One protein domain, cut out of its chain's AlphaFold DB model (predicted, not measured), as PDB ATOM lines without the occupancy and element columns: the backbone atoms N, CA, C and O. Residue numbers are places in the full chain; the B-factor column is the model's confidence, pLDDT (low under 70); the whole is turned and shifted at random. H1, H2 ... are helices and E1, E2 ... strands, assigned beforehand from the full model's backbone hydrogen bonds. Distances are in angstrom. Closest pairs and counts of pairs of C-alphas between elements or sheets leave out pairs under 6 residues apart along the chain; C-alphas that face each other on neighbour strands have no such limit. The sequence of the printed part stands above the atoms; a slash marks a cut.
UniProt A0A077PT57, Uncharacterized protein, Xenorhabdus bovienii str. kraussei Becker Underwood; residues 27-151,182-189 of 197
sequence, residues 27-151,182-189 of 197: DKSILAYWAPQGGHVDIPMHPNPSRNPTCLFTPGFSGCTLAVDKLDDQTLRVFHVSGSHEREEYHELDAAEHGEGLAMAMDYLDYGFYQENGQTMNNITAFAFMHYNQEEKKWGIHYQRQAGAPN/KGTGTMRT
ATOM      1  N   ASP A  27     214.565 242.216 136.165       57.41
ATOM      2  CA  ASP A  27     215.301 242.627 134.970       57.41
ATOM      3  C   ASP A  27     216.558 241.758 134.722       57.41
ATOM      4  O   ASP A  27     217.260 241.934 133.729       57.41
ATOM      5  N   LYS A  28     216.841 240.779 135.598       59.69
ATOM      6  CA  LYS A  28     217.944 239.807 135.490       59.69
ATOM      7  C   LYS A  28     217.492 238.401 135.084       59.69
ATOM      8  O   LYS A  28     218.317 237.489 135.049       59.69
ATOM      9  N   SER A  29     216.203 238.181 134.814       64.69
ATOM     10  CA  SER A  29     215.742 236.878 134.327       64.69
ATOM     11  C   SER A  29     216.226 236.638 132.898       64.69
ATOM     12  O   SER A  29     216.019 237.487 132.032       64.69
ATOM     13  N   ILE A  30     216.818 235.473 132.643       72.44
ATOM     14  CA  ILE A  30     217.234 235.045 131.305       72.44
ATOM     15  C   ILE A  30     216.286 233.970 130.772       72.44
ATOM     16  O   ILE A  30     215.842 233.094 131.515       72.44
ATOM     17  N   LEU A  31     215.982 234.030 129.478       75.81
ATOM     18  CA  LEU A  31     215.294 232.948 128.781       75.81
ATOM     19  C   LEU A  31     216.320 231.869 128.404       75.81
ATOM     20  O   LEU A  31     217.423 232.193 127.964       75.81
ATOM     21  N   ALA A  32     215.957 230.598 128.563       84.62
ATOM     22  CA  ALA A  32     216.833 229.466 128.281       84.62
ATOM     23  C   ALA A  32     216.042 228.267 127.747       84.62
ATOM     24  O   ALA A  32     214.852 228.121 128.031       84.62
ATOM     25  N   TYR A  33     216.724 227.399 127.005       89.62
ATOM     26  CA  TYR A  33     216.254 226.047 126.719       89.62
ATOM     27  C   TYR A  33     216.373 225.158 127.963       89.62
ATOM     28  O   TYR A  33     217.136 225.452 128.888       89.62
ATOM     29  N   TRP A  34     215.640 224.048 127.967       89.12
ATOM     30  CA  TRP A  34     215.672 223.053 129.033       89.12
ATOM     31  C   TRP A  34     215.878 221.664 128.436       89.12
ATOM     32  O   TRP A  34     215.032 221.222 127.661       89.12
ATOM     33  N   ALA A  35     216.971 220.989 128.800       90.31
ATOM     34  CA  ALA A  35     217.199 219.589 128.445       90.31
ATOM     35  C   ALA A  35     216.761 218.688 129.615       90.31
ATOM     36  O   ALA A  35     217.447 218.648 130.648       90.31
ATOM     37  N   PRO A  36     215.604 218.007 129.507       87.44
ATOM     38  CA  PRO A  36     215.128 217.120 130.557       87.44
ATOM     39  C   PRO A  36     215.998 215.863 130.621       87.44
ATOM     40  O   PRO A  36     216.371 215.320 129.586       87.44
ATOM     41  N   GLN A  37     216.279 215.385 131.834       90.25
ATOM     42  CA  GLN A  37     216.906 214.076 132.020       90.25
ATOM     43  C   GLN A  37     216.024 212.977 131.405       90.25
ATOM     44  O   GLN A  37     214.804 213.010 131.578       90.25
ATOM     45  N   GLY A  38     216.642 212.021 130.711       90.44
ATOM     46  CA  GLY A  38     215.948 210.948 129.999       90.44
ATOM     47  C   GLY A  38     215.357 211.368 128.655       90.44
ATOM     48  O   GLY A  38     214.465 210.702 128.134       90.44
ATOM     49  N   GLY A  39     215.790 212.503 128.108       90.75
ATOM     50  CA  GLY A  39     215.274 213.024 126.850       90.75
ATOM     51  C   GLY A  39     216.206 214.037 126.203       90.75
ATOM     52  O   GLY A  39     217.380 214.158 126.561       90.75
ATOM     53  N   HIS A  40     215.661 214.776 125.238       94.88
ATOM     54  CA  HIS A  40     216.417 215.744 124.457       94.88
ATOM     55  C   HIS A  40     215.663 217.052 124.216       94.88
ATOM     56  O   HIS A  40     214.453 217.161 124.430       94.88
ATOM     57  N   VAL A  41     216.405 218.055 123.756       94.50
ATOM     58  CA  VAL A  41     215.873 219.312 123.228       94.50
ATOM     59  C   VAL A  41     216.655 219.720 121.985       94.50
ATOM     60  O   VAL A  41     217.884 219.650 121.963       94.50
ATOM     61  N   ASP A  42     215.929 220.186 120.974       97.38
ATOM     62  CA  ASP A  42     216.517 220.714 119.747       97.38
ATOM     63  C   ASP A  42     216.734 222.222 119.884       97.38
ATOM     64  O   ASP A  42     215.834 222.976 120.277       97.38
ATOM     65  N   ILE A  43     217.947 222.668 119.571       95.50
ATOM     66  CA  ILE A  43     218.363 224.067 119.647       95.50
ATOM     67  C   ILE A  43     219.025 224.492 118.334       95.50
ATOM     68  O   ILE A  43     219.662 223.679 117.664       95.50
ATOM     69  N   PRO A  44     218.934 225.773 117.946       95.94
ATOM     70  CA  PRO A  44     219.622 226.254 116.759       95.94
ATOM     71  C   PRO A  44     221.143 226.175 116.944       95.94
ATOM     72  O   PRO A  44     221.687 226.603 117.967       95.94
ATOM     73  N   MET A  45     221.848 225.714 115.913       94.62
ATOM     74  CA  MET A  45     223.313 225.703 115.862       94.62
ATOM     75  C   MET A  45     223.888 227.123 115.989       94.62
ATOM     76  O   MET A  45     224.938 227.326 116.606       94.62
ATOM     77  N   HIS A  46     223.171 228.117 115.453       94.88
ATOM     78  CA  HIS A  46     223.500 229.540 115.524       94.88
ATOM     79  C   HIS A  46     222.259 230.366 115.934       94.88
ATOM     80  O   HIS A  46     221.547 230.870 115.062       94.88
ATOM     81  N   PRO A  47     221.951 230.493 117.243       91.38
ATOM     82  CA  PRO A  47     220.789 231.242 117.722       91.38
ATOM     83  C   PRO A  47     220.878 232.723 117.352       91.38
ATOM     84  O   PRO A  47     221.913 233.363 117.544       91.38
ATOM     85  N   ASN A  48     219.758 233.305 116.919       88.12
ATOM     86  CA  ASN A  48     219.620 234.754 116.847       88.12
ATOM     87  C   ASN A  48     219.235 235.281 118.241       88.12
ATOM     88  O   ASN A  48     218.098 235.053 118.652       88.12
ATOM     89  N   PRO A  49     220.094 236.031 118.954       82.94
ATOM     90  CA  PRO A  49     219.816 236.449 120.332       82.94
ATOM     91  C   PRO A  49     218.590 237.368 120.490       82.94
ATOM     92  O   PRO A  49     218.088 237.525 121.596       82.94
ATOM     93  N   SER A  50     218.062 237.948 119.404       83.12
ATOM     94  CA  SER A  50     216.794 238.700 119.443       83.12
ATOM     95  C   SER A  50     215.539 237.817 119.418       83.12
ATOM     96  O   SER A  50     214.439 238.311 119.657       83.12
ATOM     97  N   ARG A  51     215.675 236.527 119.087       83.25
ATOM     98  CA  ARG A  51     214.553 235.593 118.865       83.25
ATOM     99  C   ARG A  51     214.709 234.255 119.577       83.25
ATOM    100  O   ARG A  51     213.716 233.576 119.812       83.25
ATOM    101  N   ASN A  52     215.938 233.859 119.880       87.12
ATOM    102  CA  ASN A  52     216.279 232.560 120.428       87.12
ATOM    103  C   ASN A  52     217.057 232.735 121.739       87.12
ATOM    104  O   ASN A  52     217.922 233.612 121.818       87.12
ATOM    105  N   PRO A  53     216.800 231.884 122.746       88.06
ATOM    106  CA  PRO A  53     217.663 231.779 123.913       88.06
ATOM    107  C   PRO A  53     219.116 231.465 123.530       88.06
ATOM    108  O   PRO A  53     219.378 230.730 122.579       88.06
ATOM    109  N   THR A  54     220.068 231.973 124.312       90.81
ATOM    110  CA  THR A  54     221.507 231.672 124.172       90.81
ATOM    111  C   THR A  54     222.038 230.783 125.294       90.81
ATOM    112  O   THR A  54     223.233 230.503 125.343       90.81
ATOM    113  N   CYS A  55     221.155 230.337 126.188       89.81
ATOM    114  CA  CYS A  55     221.455 229.428 127.287       89.81
ATOM    115  C   CYS A  55     220.594 228.168 127.177       89.81
ATOM    116  O   CYS A  55     219.443 228.232 126.742       89.81
ATOM    117  N   LEU A  56     221.127 227.044 127.643       91.88
ATOM    118  CA  LEU A  56     220.389 225.809 127.892       91.88
ATOM    119  C   LEU A  56     220.732 225.322 129.292       91.88
ATOM    120  O   LEU A  56     221.905 225.227 129.640       91.88
ATOM    121  N   PHE A  57     219.715 224.998 130.080       88.56
ATOM    122  CA  PHE A  57     219.882 224.444 131.416       88.56
ATOM    123  C   PHE A  57     219.481 222.979 131.468       88.56
ATOM    124  O   PHE A  57     218.636 222.514 130.701       88.56
ATOM    125  N   THR A  58     220.078 222.276 132.420       86.88
ATOM    126  CA  THR A  58     219.773 220.886 132.725       86.88
ATOM    127  C   THR A  58     219.409 220.754 134.205       86.88
ATOM    128  O   THR A  58     219.787 221.604 135.021       86.88
ATOM    129  N   PRO A  59     218.718 219.675 134.603       85.94
ATOM    130  CA  PRO A  59     218.725 219.249 135.994       85.94
ATOM    131  C   PRO A  59     220.143 218.840 136.431       85.94
ATOM    132  O   PRO A  59     221.079 218.800 135.625       85.94
ATOM    133  N   GLY A  60     220.305 218.577 137.729       84.25
ATOM    134  CA  GLY A  60     221.574 218.117 138.290       84.25
ATOM    135  C   GLY A  60     222.029 216.799 137.666       84.25
ATOM    136  O   GLY A  60     221.218 215.943 137.331       84.25
ATOM    137  N   PHE A  61     223.337 216.657 137.525       87.81
ATOM    138  CA  PHE A  61     224.003 215.496 136.954       87.81
ATOM    139  C   PHE A  61     224.401 214.543 138.065       87.81
ATOM    140  O   PHE A  61     225.081 214.976 138.988       87.81
ATOM    141  N   SER A  62     224.032 213.268 137.964       87.25
ATOM    142  CA  SER A  62     224.475 212.218 138.888       87.25
ATOM    143  C   SER A  62     224.718 210.910 138.146       87.25
ATOM    144  O   SER A  62     223.840 210.055 138.077       87.25
ATOM    145  N   GLY A  63     225.906 210.767 137.558       88.56
ATOM    146  CA  GLY A  63     226.208 209.660 136.643       88.56
ATOM    147  C   GLY A  63     225.734 209.907 135.210       88.56
ATOM    148  O   GLY A  63     226.016 209.101 134.342       88.56
ATOM    149  N   CYS A  64     225.039 211.018 134.967       93.38
ATOM    150  CA  CYS A  64     224.491 211.413 133.677       93.38
ATOM    151  C   CYS A  64     225.564 211.867 132.676       93.38
ATOM    152  O   CYS A  64     226.625 212.356 133.085       93.38
ATOM    153  N   THR A  65     225.212 211.814 131.393       94.50
ATOM    154  CA  THR A  65     225.960 212.379 130.261       94.50
ATOM    155  C   THR A  65     225.136 213.474 129.576       94.50
ATOM    156  O   THR A  65     223.924 213.349 129.411       94.50
ATOM    157  N   LEU A  66     225.792 214.567 129.177       96.69
ATOM    158  CA  LEU A  66     225.211 215.594 128.309       96.69
ATOM    159  C   LEU A  66     225.808 215.418 126.917       96.69
ATOM    160  O   LEU A  66     226.935 215.855 126.693       96.69
ATOM    161  N   ALA A  67     225.083 214.773 126.009       96.81
ATOM    162  CA  ALA A  67     225.527 214.556 124.633       96.81
ATOM    163  C   ALA A  67     224.883 215.585 123.700       96.81
ATOM    164  O   ALA A  67     223.719 215.946 123.863       96.81
ATOM    165  N   VAL A  68     225.649 216.089 122.738       97.62
ATOM    166  CA  VAL A  68     225.186 217.081 121.768       97.62
ATOM    167  C   VAL A  68     225.502 216.590 120.371       97.62
ATOM    168  O   VAL A  68     226.661 216.629 119.947       97.62
ATOM    169  N   ASP A  69     224.462 216.201 119.652       97.00
ATOM    170  CA  ASP A  69     224.556 215.795 118.259       97.00
ATOM    171  C   ASP A  69     224.319 216.984 117.337       97.00
ATOM    172  O   ASP A  69     223.514 217.879 117.621       97.00
ATOM    173  N   LYS A  70     225.026 216.992 116.207       96.62
ATOM    174  CA  LYS A  70     224.655 217.825 115.071       96.62
ATOM    175  C   LYS A  70     223.549 217.087 114.327       96.62
ATOM    176  O   LYS A  70     223.821 216.106 113.647       96.62
ATOM    177  N   LEU A  71     222.308 217.542 114.473       95.56
ATOM    178  CA  LEU A  71     221.177 216.893 113.816       95.56
ATOM    179  C   LEU A  71     221.188 217.196 112.310       95.56
ATOM    180  O   LEU A  71     221.001 216.302 111.490       95.56
ATOM    181  N   ASP A  72     221.457 218.456 111.968       95.12
ATOM    182  CA  ASP A  72     221.624 218.959 110.605       95.12
ATOM    183  C   ASP A  72     222.455 220.262 110.609       95.12
ATOM    184  O   ASP A  72     222.975 220.700 111.641       95.12
ATOM    185  N   ASP A  73     222.570 220.923 109.455       94.00
ATOM    186  CA  ASP A  73     223.302 222.185 109.284       94.00
ATOM    187  C   ASP A  73     222.740 223.388 110.060       94.00
ATOM    188  O   ASP A  73     223.335 224.465 110.027       94.00
ATOM    189  N   GLN A  74     221.590 223.268 110.716       95.19
ATOM    190  CA  GLN A  74     220.925 224.350 111.445       95.19
ATOM    191  C   GLN A  74     220.594 223.982 112.893       95.19
ATOM    192  O   GLN A  74     220.357 224.888 113.697       95.19
ATOM    193  N   THR A  75     220.618 222.699 113.245       96.19
ATOM    194  CA  THR A  75     220.046 222.182 114.488       96.19
ATOM    195  C   THR A  75     221.043 221.312 115.242       96.19
ATOM    196  O   THR A  75     221.671 220.413 114.686       96.19
ATOM    197  N   LEU A  76     221.161 221.565 116.543       97.44
ATOM    198  CA  LEU A  76     221.799 220.662 117.493       97.44
ATOM    199  C   LEU A  76     220.722 219.976 118.326       97.44
ATOM    200  O   LEU A  76     219.787 220.641 118.777       97.44
ATOM    201  N   ARG A  77     220.897 218.683 118.589       97.81
ATOM    202  CA  ARG A  77     220.071 217.930 119.531       97.81
ATOM    203  C   ARG A  77     220.872 217.665 120.795       97.81
ATOM    204  O   ARG A  77     221.947 217.077 120.745       97.81
ATOM    205  N   VAL A  78     220.362 218.137 121.926       97.44
ATOM    206  CA  VAL A  78     221.031 218.022 123.226       97.44
ATOM    207  C   VAL A  78     220.311 216.983 124.068       97.44
ATOM    208  O   VAL A  78     219.182 217.222 124.493       97.44
ATOM    209  N   PHE A  79     220.974 215.863 124.333       97.44
ATOM    210  CA  PHE A  79     220.492 214.766 125.166       97.44
ATOM    211  C   PHE A  79     221.021 214.901 126.589       97.44
ATOM    212  O   PHE A  79     222.231 215.017 126.795       97.44
ATOM    213  N   HIS A  80     220.135 214.818 127.579       95.94
ATOM    214  CA  HIS A  80     220.537 214.580 128.962       95.94
ATOM    215  C   HIS A  80     220.270 213.116 129.295       95.94
ATOM    216  O   HIS A  80     219.181 212.743 129.727       95.94
ATOM    217  N   VAL A  81     221.308 212.314 129.112       96.06
ATOM    218  CA  VAL A  81     221.303 210.867 129.293       96.06
ATOM    219  C   VAL A  81     221.470 210.541 130.775       96.06
ATOM    220  O   VAL A  81     222.426 210.980 131.418       96.06
ATOM    221  N   SER A  82     220.533 209.793 131.337       94.00
ATOM    222  CA  SER A  82     220.564 209.255 132.689       94.00
ATOM    223  C   SER A  82     221.724 208.276 132.839       94.00
ATOM    224  O   SER A  82     221.974 207.442 131.970       94.00
ATOM    225  N   GLY A  83     222.408 208.327 133.983       90.12
ATOM    226  CA  GLY A  83     223.479 207.374 134.256       90.12
ATOM    227  C   GLY A  83     222.980 205.932 134.206       90.12
ATOM    228  O   GLY A  83     221.904 205.632 134.733       90.12
ATOM    229  N   SER A  84     223.771 205.047 133.596       90.38
ATOM    230  CA  SER A  84     223.441 203.627 133.377       90.38
ATOM    231  C   SER A  84     222.298 203.344 132.392       90.38
ATOM    232  O   SER A  84     221.904 202.184 132.282       90.38
ATOM    233  N   HIS A  85     221.780 204.360 131.693       94.38
ATOM    234  CA  HIS A  85     220.736 204.228 130.664       94.38
ATOM    235  C   HIS A  85     221.239 204.696 129.286       94.38
ATOM    236  O   HIS A  85     220.459 204.996 128.386       94.38
ATOM    237  N   GLU A  86     222.562 204.776 129.098       94.00
ATOM    238  CA  GLU A  86     223.187 205.276 127.868       94.00
ATOM    239  C   GLU A  86     222.825 204.427 126.651       94.00
ATOM    240  O   GLU A  86     222.818 204.921 125.524       94.00
ATOM    241  N   ARG A  87     222.518 203.144 126.869       94.25
ATOM    242  CA  ARG A  87     222.094 202.235 125.810       94.25
ATOM    243  C   ARG A  87     220.766 202.695 125.212       94.25
ATOM    244  O   ARG A  87     220.711 202.978 124.027       94.25
ATOM    245  N   GLU A  88     219.725 202.787 126.022       96.19
ATOM    246  CA  GLU A  88     218.360 203.056 125.577       96.19
ATOM    247  C   GLU A  88     218.068 204.542 125.329       96.19
ATOM    248  O   GLU A  88     217.254 204.865 124.468       96.19
ATOM    249  N   GLU A  89     218.720 205.454 126.054       96.00
ATOM    250  CA  GLU A  89     218.473 206.897 125.935       96.00
ATOM    251  C   GLU A  89     219.382 207.578 124.902       96.00
ATOM    252  O   GLU A  89     219.198 208.762 124.614       96.00
ATOM    253  N   TYR A  90     220.368 206.857 124.355       96.44
ATOM    254  CA  TYR A  90     221.289 207.405 123.364       96.44
ATOM    255  C   TYR A  90     221.766 206.371 122.335       96.44
ATOM    256  O   TYR A  90     221.459 206.519 121.165       96.44
ATOM    257  N   HIS A  91     222.487 205.311 122.715       94.25
ATOM    258  CA  HIS A  91     223.202 204.462 121.744       94.25
ATOM    259  C   HIS A  91     222.329 203.583 120.833       94.25
ATOM    260  O   HIS A  91     222.752 203.267 119.723       94.25
ATOM    261  N   GLU A  92     221.167 203.132 121.302       95.69
ATOM    262  CA  GLU A  92     220.233 202.273 120.557       95.69
ATOM    263  C   GLU A  92     219.068 203.061 119.947       95.69
ATOM    264  O   GLU A  92     218.101 202.462 119.473       95.69
ATOM    265  N   LEU A  93     219.149 204.396 119.939       94.50
ATOM    266  CA  LEU A  93     218.203 205.219 119.198       94.50
ATOM    267  C   LEU A  93     218.359 204.998 117.686       94.50
ATOM    268  O   LEU A  93     219.422 204.624 117.182       94.50
ATOM    269  N   ASP A  94     217.281 205.251 116.943       95.25
ATOM    270  CA  ASP A  94     217.315 205.196 115.485       95.25
ATOM    271  C   ASP A  94     218.359 206.178 114.937       95.25
ATOM    272  O   ASP A  94     218.514 207.288 115.439       95.25
ATOM    273  N   ALA A  95     219.034 205.828 113.837       91.25
ATOM    274  CA  ALA A  95     220.069 206.685 113.247       91.25
ATOM    275  C   ALA A  95     219.572 208.109 112.909       91.25
ATOM    276  O   ALA A  95     220.350 209.060 112.928       91.25
ATOM    277  N   ALA A  96     218.274 208.262 112.627       92.94
ATOM    278  CA  ALA A  96     217.644 209.558 112.395       92.94
ATOM    279  C   ALA A  96     217.658 210.477 113.633       92.94
ATOM    280  O   ALA A  96     217.651 211.693 113.472       92.94
ATOM    281  N   GLU A  97     217.719 209.919 114.846       94.69
ATOM    282  CA  GLU A  97     217.802 210.680 116.098       94.69
ATOM    283  C   GLU A  97     219.186 211.307 116.312       94.69
ATOM    284  O   GLU A  97     219.292 212.305 117.025       94.69
ATOM    285  N   HIS A  98     220.227 210.765 115.670       95.62
ATOM    286  CA  HIS A  98     221.607 211.250 115.773       95.62
ATOM    287  C   HIS A  98     222.013 212.219 114.657       95.62
ATOM    288  O   HIS A  98     222.996 212.942 114.803       95.62
ATOM    289  N   GLY A  99     221.291 212.240 113.532       94.88
ATOM    290  CA  GLY A  99     221.615 213.095 112.388       94.88
ATOM    291  C   GLY A  99     223.040 212.883 111.865       94.88
ATOM    292  O   GLY A  99     223.401 211.789 111.436       94.88
ATOM    293  N   GLU A 100     223.857 213.936 111.893       95.19
ATOM    294  CA  GLU A 100     225.278 213.903 111.515       95.19
ATOM    295  C   GLU A 100     226.204 213.398 112.642       95.19
ATOM    296  O   GLU A 100     227.398 213.183 112.412       95.19
ATOM    297  N   GLY A 101     225.666 213.175 113.842       94.94
ATOM    298  CA  GLY A 101     226.338 212.541 114.972       94.94
ATOM    299  C   GLY A 101     226.956 213.503 115.989       94.94
ATOM    300  O   GLY A 101     226.758 214.722 115.960       94.94
ATOM    301  N   LEU A 102     227.724 212.921 116.913       94.88
ATOM    302  CA  LEU A 102     228.215 213.582 118.122       94.88
ATOM    303  C   LEU A 102     229.185 214.732 117.837       94.88
ATOM    304  O   LEU A 102     230.297 214.536 117.344       94.88
ATOM    305  N   ALA A 103     228.794 215.940 118.243       94.19
ATOM    306  CA  ALA A 103     229.605 217.150 118.135       94.19
ATOM    307  C   ALA A 103     230.405 217.447 119.416       94.19
ATOM    308  O   ALA A 103     231.513 217.994 119.350       94.19
ATOM    309  N   MET A 104     229.837 217.134 120.585       94.31
ATOM    310  CA  MET A 104     230.481 217.263 121.898       94.31
ATOM    311  C   MET A 104     229.694 216.516 122.977       94.31
ATOM    312  O   MET A 104     228.477 216.407 122.886       94.31
ATOM    313  N   ALA A 105     230.382 216.069 124.025       94.88
ATOM    314  CA  ALA A 105     229.754 215.468 125.194       94.88
ATOM    315  C   ALA A 105     230.451 215.898 126.487       94.88
ATOM    316  O   ALA A 105     231.642 216.218 126.469       94.88
ATOM    317  N   MET A 106     229.693 215.881 127.582       94.19
ATOM    318  CA  MET A 106     230.205 215.830 128.949       94.19
ATOM    319  C   MET A 106     229.789 214.510 129.578       94.19
ATOM    320  O   MET A 106     228.603 214.322 129.849       94.19
ATOM    321  N   ASP A 107     230.755 213.644 129.863       92.06
ATOM    322  CA  ASP A 107     230.509 212.337 130.459       92.06
ATOM    323  C   ASP A 107     230.752 212.340 131.965       92.06
ATOM    324  O   ASP A 107     231.396 213.230 132.530       92.06
ATOM    325  N   TYR A 108     230.286 211.287 132.639       89.69
ATOM    326  CA  TYR A 108     230.543 211.098 134.064       89.69
ATOM    327  C   TYR A 108     232.033 211.180 134.427       89.69
ATOM    328  O   TYR A 108     232.391 211.744 135.461       89.69
ATOM    329  N   LEU A 109     232.922 210.677 133.567       88.69
ATOM    330  CA  LEU A 109     234.370 210.737 133.791       88.69
ATOM    331  C   LEU A 109     234.901 212.179 133.860       88.69
ATOM    332  O   LEU A 109     235.892 212.432 134.547       88.69
ATOM    333  N   ASP A 110     234.225 213.129 133.212       88.50
ATOM    334  CA  ASP A 110     234.632 214.530 133.188       88.50
ATOM    335  C   ASP A 110     234.293 215.282 134.472       88.50
ATOM    336  O   ASP A 110     234.868 216.344 134.716       88.50
ATOM    337  N   TYR A 111     233.374 214.787 135.303       87.38
ATOM    338  CA  TYR A 111     232.947 215.505 136.511       87.38
ATOM    339  C   TYR A 111     232.875 214.666 137.785       87.38
ATOM    340  O   TYR A 111     233.000 215.225 138.875       87.38
ATOM    341  N   GLY A 112     232.716 213.351 137.672       86.56
ATOM    342  CA  GLY A 112     232.519 212.434 138.793       86.56
ATOM    343  C   GLY A 112     233.749 212.243 139.679       86.56
ATOM    344  O   GLY A 112     233.639 211.693 140.774       86.56
ATOM    345  N   PHE A 113     234.916 212.719 139.234       85.25
ATOM    346  CA  PHE A 113     236.190 212.512 139.912       85.25
ATOM    347  C   PHE A 113     236.930 213.829 140.164       85.25
ATOM    348  O   PHE A 113     236.995 214.722 139.310       85.25
ATOM    349  N   TYR A 114     237.537 213.941 141.343       81.38
ATOM    350  CA  TYR A 114     238.505 214.990 141.666       81.38
ATOM    351  C   TYR A 114     239.615 214.445 142.569       81.38
ATOM    352  O   TYR A 114     239.467 213.392 143.184       81.38
ATOM    353  N   GLN A 115     240.742 215.152 142.631       82.50
ATOM    354  CA  GLN A 115     241.869 214.796 143.492       82.50
ATOM    355  C   GLN A 115     241.816 215.601 144.790       82.50
ATOM    356  O   GLN A 115     241.696 216.825 144.750       82.50
ATOM    357  N   GLU A 116     241.951 214.934 145.932       80.31
ATOM    358  CA  GLU A 116     242.091 215.573 147.242       80.31
ATOM    359  C   GLU A 116     243.087 214.788 148.086       80.31
ATOM    360  O   GLU A 116     242.995 213.571 148.207       80.31
ATOM    361  N   ASN A 117     244.095 215.480 148.624       84.44
ATOM    362  CA  ASN A 117     245.166 214.883 149.430       84.44
ATOM    363  C   ASN A 117     245.865 213.674 148.767       84.44
ATOM    364  O   ASN A 117     246.283 212.739 149.447       84.44
ATOM    365  N   GLY A 118     245.992 213.685 147.436       81.81
ATOM    366  CA  GLY A 118     246.608 212.595 146.669       81.81
ATOM    367  C   GLY A 118     245.719 211.360 146.486       81.81
ATOM    368  O   GLY A 118     246.208 210.333 146.018       81.81
ATOM    369  N   GLN A 119     244.436 211.445 146.846       83.69
ATOM    370  CA  GLN A 119     243.438 210.405 146.622       83.69
ATOM    371  C   GLN A 119     242.407 210.857 145.585       83.69
ATOM    372  O   GLN A 119     241.938 211.999 145.597       83.69
ATOM    373  N   THR A 120     242.021 209.928 144.710       83.81
ATOM    374  CA  THR A 120     240.892 210.127 143.804       83.81
ATOM    375  C   THR A 120     239.603 210.005 144.599       83.81
ATOM    376  O   THR A 120     239.216 208.915 145.020       83.81
ATOM    377  N   MET A 121     238.924 211.129 144.770       79.81
ATOM    378  CA  MET A 121     237.603 211.186 145.363       79.81
ATOM    379  C   MET A 121     236.555 210.998 144.274       79.81
ATOM    380  O   MET A 121     236.630 211.602 143.201       79.81
ATOM    381  N   ASN A 122     235.567 210.162 144.578       75.00
ATOM    382  CA  ASN A 122     234.388 209.972 143.753       75.00
ATOM    383  C   ASN A 122     233.241 210.784 144.354       75.00
ATOM    384  O   ASN A 122     232.955 210.669 145.548       75.00
ATOM    385  N   ASN A 123     232.629 211.644 143.551       63.22
ATOM    386  CA  ASN A 123     231.682 212.609 144.056       63.22
ATOM    387  C   ASN A 123     230.631 212.955 143.006       63.22
ATOM    388  O   ASN A 123     230.847 213.751 142.095       63.22
ATOM    389  N   ILE A 124     229.492 212.293 143.165       68.25
ATOM    390  CA  ILE A 124     228.568 211.912 142.097       68.25
ATOM    391  C   ILE A 124     227.602 213.031 141.699       68.25
ATOM    392  O   ILE A 124     226.480 212.740 141.313       68.25
ATOM    393  N   THR A 125     227.979 214.305 141.817       79.44
ATOM    394  CA  THR A 125     227.072 215.389 141.431       79.44
ATOM    395  C   THR A 125     227.751 216.531 140.699       79.44
ATOM    396  O   THR A 125     228.803 217.029 141.110       79.44
ATOM    397  N   ALA A 126     227.108 216.988 139.633       84.12
ATOM    398  CA  ALA A 126     227.477 218.204 138.933       84.12
ATOM    399  C   ALA A 126     226.246 219.028 138.559       84.12
ATOM    400  O   ALA A 126     225.114 218.546 138.538       84.12
ATOM    401  N   PHE A 127     226.486 220.290 138.247       85.69
ATOM    402  CA  PHE A 127     225.557 221.116 137.494       85.69
ATOM    403  C   PHE A 127     226.202 221.437 136.154       85.69
ATOM    404  O   PHE A 127     227.387 221.779 136.115       85.69
ATOM    405  N   ALA A 128     225.438 221.327 135.073       89.50
ATOM    406  CA  ALA A 128     225.886 221.680 133.739       89.50
ATOM    407  C   ALA A 128     224.870 222.598 133.061       89.50
ATOM    408  O   ALA A 128     223.673 222.573 133.334       89.50
ATOM    409  N   PHE A 129     225.365 223.445 132.175       91.44
ATOM    410  CA  PHE A 129     224.547 224.269 131.302       91.44
ATOM    411  C   PHE A 129     225.308 224.510 130.007       91.44
ATOM    412  O   PHE A 129     226.532 224.387 129.967       91.44
ATOM    413  N   MET A 130     224.601 224.874 128.942       94.25
ATOM    414  CA  MET A 130     225.239 225.333 127.717       94.25
ATOM    415  C   MET A 130     225.027 226.820 127.516       94.25
ATOM    416  O   MET A 130     223.974 227.365 127.851       94.25
ATOM    417  N   HIS A 131     226.027 227.464 126.930       92.56
ATOM    418  CA  HIS A 131     225.954 228.860 126.534       92.56
ATOM    419  C   HIS A 131     226.522 229.044 125.130       92.56
ATOM    420  O   HIS A 131     227.538 228.441 124.772       92.56
ATOM    421  N   TYR A 132     225.855 229.872 124.330       92.88
ATOM    422  CA  TYR A 132     226.315 230.234 123.000       92.88
ATOM    423  C   TYR A 132     227.195 231.481 123.055       92.88
ATOM    424  O   TYR A 132     226.744 232.572 123.405       92.88
ATOM    425  N   ASN A 133     228.456 231.333 122.658       90.31
ATOM    426  CA  ASN A 133     229.359 232.454 122.459       90.31
ATOM    427  C   ASN A 133     229.086 233.094 121.086       90.31
ATOM    428  O   ASN A 133     229.342 232.479 120.051       90.31
ATOM    429  N   GLN A 134     228.589 234.334 121.091       87.69
ATOM    430  CA  GLN A 134     228.249 235.094 119.881       87.69
ATOM    431  C   GLN A 134     229.474 235.467 119.033       87.69
ATOM    432  O   GLN A 134     229.383 235.511 117.809       87.69
ATOM    433  N   GLU A 135     230.621 235.715 119.667       88.56
ATOM    434  CA  GLU A 135     231.863 236.084 118.979       88.56
ATOM    435  C   GLU A 135     232.489 234.865 118.294       88.56
ATOM    436  O   GLU A 135     232.823 234.907 117.111       88.56
ATOM    437  N   GLU A 136     232.588 233.749 119.020       89.00
ATOM    438  CA  GLU A 136     233.148 232.492 118.507       89.00
ATOM    439  C   GLU A 136     232.154 231.700 117.643       89.00
ATOM    440  O   GLU A 136     232.549 230.746 116.973       89.00
ATOM    441  N   LYS A 137     230.871 232.085 117.667       91.44
ATOM    442  CA  LYS A 137     229.737 231.410 117.018       91.44
ATOM    443  C   LYS A 137     229.597 229.935 117.399       91.44
ATOM    444  O   LYS A 137     229.307 229.085 116.553       91.44
ATOM    445  N   LYS A 138     229.809 229.616 118.678       91.94
ATOM    446  CA  LYS A 138     229.853 228.235 119.181       91.94
ATOM    447  C   LYS A 138     229.088 228.067 120.482       91.94
ATOM    448  O   LYS A 138     229.169 228.908 121.374       91.94
ATOM    449  N   TRP A 139     228.415 226.929 120.601       95.00
ATOM    450  CA  TRP A 139     227.935 226.421 121.880       95.00
ATOM    451  C   TRP A 139     229.088 225.803 122.679       95.00
ATOM    452  O   TRP A 139     229.998 225.187 122.116       95.00
ATOM    453  N   GLY A 140     229.034 225.949 124.001       94.94
ATOM    454  CA  GLY A 140     229.897 225.230 124.931       94.94
ATOM    455  C   GLY A 140     229.106 224.688 126.115       94.94
ATOM    456  O   GLY A 140     228.164 225.339 126.558       94.94
ATOM    457  N   ILE A 141     229.485 223.507 126.613       93.81
ATOM    458  CA  ILE A 141     229.014 222.981 127.901       93.81
ATOM    459  C   ILE A 141     229.917 223.564 128.975       93.81
ATOM    460  O   ILE A 141     231.136 223.423 128.910       93.81
ATOM    461  N   HIS A 142     229.315 224.181 129.976       91.06
ATOM    462  CA  HIS A 142     229.962 224.648 131.187       91.06
ATOM    463  C   HIS A 142     229.453 223.806 132.341       91.06
ATOM    464  O   HIS A 142     228.247 223.587 132.462       91.06
ATOM    465  N   TYR A 143     230.357 223.347 133.197       87.12
ATOM    466  CA  TYR A 143     229.966 222.511 134.318       87.12
ATOM    467  C   TYR A 143     230.707 222.861 135.593       87.12
ATOM    468  O   TYR A 143     231.811 223.414 135.589       87.12
ATOM    469  N   GLN A 144     230.082 222.480 136.697       85.44
ATOM    470  CA  GLN A 144     230.576 222.648 138.043       85.44
ATOM    471  C   GLN A 144     230.460 221.323 138.790       85.44
ATOM    472  O   GLN A 144     229.376 220.755 138.900       85.44
ATOM    473  N   ARG A 145     231.589 220.843 139.316       84.81
ATOM    474  CA  ARG A 145     231.660 219.643 140.157       84.81
ATOM    475  C   ARG A 145     231.397 220.056 141.597       84.81
ATOM    476  O   ARG A 145     232.086 220.944 142.113       84.81
ATOM    477  N   GLN A 146     230.445 219.409 142.256       79.06
ATOM    478  CA  GLN A 146     230.044 219.771 143.612       79.06
ATOM    479  C   GLN A 146     230.005 218.546 144.503       79.06
ATOM    480  O   GLN A 146     229.425 217.528 144.134       79.06
ATOM    481  N   ALA A 147     230.623 218.632 145.681       77.31
ATOM    482  CA  ALA A 147     230.458 217.615 146.710       77.31
ATOM    483  C   ALA A 147     229.281 217.896 147.602       77.31
ATOM    484  O   ALA A 147     228.947 219.056 147.803       77.31
ATOM    485  N   GLY A 148     228.649 216.825 148.092       68.25
ATOM    486  CA  GLY A 148     227.486 216.915 148.969       68.25
ATOM    487  C   GLY A 148     226.366 217.783 148.395       68.25
ATOM    488  O   GLY A 148     225.773 218.551 149.154       68.25
ATOM    489  N   ALA A 149     226.126 217.720 147.075       67.00
ATOM    490  CA  ALA A 149     225.178 218.612 146.419       67.00
ATOM    491  C   ALA A 149     223.766 218.493 147.018       67.00
ATOM    492  O   ALA A 149     223.375 217.412 147.473       67.00
ATOM    493  N   PRO A 150     222.994 219.596 147.015       63.88
ATOM    494  CA  PRO A 150     221.634 219.590 147.509       63.88
ATOM    495  C   PRO A 150     220.782 218.530 146.818       63.88
ATOM    496  O   PRO A 150     220.771 218.444 145.591       63.88
ATOM    497  N   ASN A 151     220.030 217.760 147.597       58.19
ATOM    498  CA  ASN A 151     219.127 216.752 147.061       58.19
ATOM    499  C   ASN A 151     217.682 217.068 147.461       58.19
ATOM    500  O   ASN A 151     217.398 217.383 148.620       58.19
ATOM    501  N   LYS A 182     234.193 221.743 143.938       80.44
ATOM    502  CA  LYS A 182     235.515 221.123 143.766       80.44
ATOM    503  C   LYS A 182     236.206 221.495 142.463       80.44
ATOM    504  O   LYS A 182     237.414 221.319 142.349       80.44
ATOM    505  N   GLY A 183     235.471 222.024 141.492       74.31
ATOM    506  CA  GLY A 183     236.055 222.483 140.240       74.31
ATOM    507  C   GLY A 183     235.007 222.884 139.218       74.31
ATOM    508  O   GLY A 183     233.812 222.641 139.396       74.31
ATOM    509  N   THR A 184     235.479 223.490 138.139       82.88
ATOM    510  CA  THR A 184     234.671 223.837 136.971       82.88
ATOM    511  C   THR A 184     235.394 223.397 135.706       82.88
ATOM    512  O   THR A 184     236.604 223.160 135.724       82.88
ATOM    513  N   GLY A 185     234.655 223.274 134.610       81.94
ATOM    514  CA  GLY A 185     235.230 222.984 133.307       81.94
ATOM    515  C   GLY A 185     234.364 223.501 132.172       81.94
ATOM    516  O   GLY A 185     233.253 224.000 132.369       81.94
ATOM    517  N   THR A 186     234.910 223.441 130.962       85.88
ATOM    518  CA  THR A 186     234.195 223.833 129.750       85.88
ATOM    519  C   THR A 186     234.580 222.920 128.598       85.88
ATOM    520  O   THR A 186     235.764 222.703 128.346       85.88
ATOM    521  N   MET A 187     233.579 222.427 127.879       85.50
ATOM    522  CA  MET A 187     233.731 221.719 126.611       85.50
ATOM    523  C   MET A 187     233.188 222.594 125.493       85.50
ATOM    524  O   MET A 187     232.195 223.296 125.671       85.50
ATOM    525  N   ARG A 188     233.846 222.572 124.338       79.00
ATOM    526  CA  ARG A 188     233.459 223.368 123.169       79.00
ATOM    527  C   ARG A 188     233.281 222.453 121.968       79.00
ATOM    528  O   ARG A 188     234.007 221.463 121.851       79.00
ATOM    529  N   THR A 189     232.376 222.826 121.065       67.94
ATOM    530  CA  THR A 189     232.189 222.109 119.801       67.94
ATOM    531  C   THR A 189     233.496 222.045 119.011       67.94
ATOM    532  O   THR A 189     234.204 223.047 118.828       67.94
TER     533      THR A 189
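AT A GLANCE: This is residues 27 to 151 and 182 to 189 of the 197 residues of an uncharacterized protein of Xenorhabdus bovienii str. kraussei Becker Underwood (UniProt A0A077PT57). Two twisted four-stranded sheets stand face to face as a sandwich, with the short helix H1 covering the side of the first sheet turned away from the second. A small hairpin, E6 and E7, lies at one end of the sandwich, and residues 27 to 38 make a long opening stretch with no named element. The printed part has 133 residues, with three named helices and ten named strands in the order E1 E2 E3 E4 H1 H2 E5 H3 E6 E7 E8 E9 E10. The sheets run E1 E4 E3 E5 and E2 E8 E9 E10, both antiparallel. The class is mostly strand, and the whole is compact, with a radius of gyration of the C-alphas of 15.2 A and spans of 46 by 42 by 26 A.

HOW THE PARTS SIT: E1, residues 39 to 44, is an edge strand, antiparallel to E4, residues 75 to 81, with N 43 and O 76 2.9 A apart. E4 and E3, residues 65 to 70, form a hairpin, with N 67 and O 79 3.0 A apart. The other edge strand, E5, residues 101 to 106, is antiparallel to E3, with N 68 and O 104 2.8 A apart. H1, residues 86 to 91, is on this sheet at a height of 8.5 A, over E4 and slantwise to it at 52 degrees on the local plane; their closest C-alphas are those of Val 81 and Glu 89, 5.9 A. H2, residues 95 to 98, only grazes the sheet. E4, H1, H2 and E5 form a split strand-helix-strand unit, two strands running the same way with E3 between them, and its crossover is right-handed. In the second sheet, E2, residues 55 to 57, is antiparallel to E8, residues 126 to 133, with N 56 and O 130 2.9 A apart. E8 and E9, residues 138 to 147, form a hairpin, with N 129 and O 142 2.9 A apart. E9 is antiparallel to E10, residues 182 to 188, with N 143 and O 185 3.1 A apart. The facing parts of the two sheets are 11.3 A centre to centre; for instance, the closest C-alphas of E5 and E10, those of Met 104 and Arg 188, are 6.9 A apart. H3, residues 108 to 111, only grazes both sheets. E6, residues 113 to 116, and E7, residues 119 to 122, form a hairpin, with N 114 and O 121 3.1 A apart. Every O i to N i+4 pair is within hydrogen-bond range in H1; H2 and H3 are too short for such a pair.

IN THESE COORDINATES: E1 begins at C-alpha 39, (215.274, 213.024, 126.850), and is 17.2 A long. E9 is 29.5 A, E8 21.9 A and E10 20.8 A, the last ending at C-alpha 188, (233.459, 223.368, 123.169).

THE WHOLE: The C-alphas farthest apart are those of Arg 51 and Gly 118, 48.3 A. Residues 152 to 181 are not printed, and C-alphas 151 and 182 are 17.3 A apart across the cut. Of the links that are printed whole, none is long. The pLDDT is under 70 at residues 27 to 29, 123 to 124, 148 to 151 and 189.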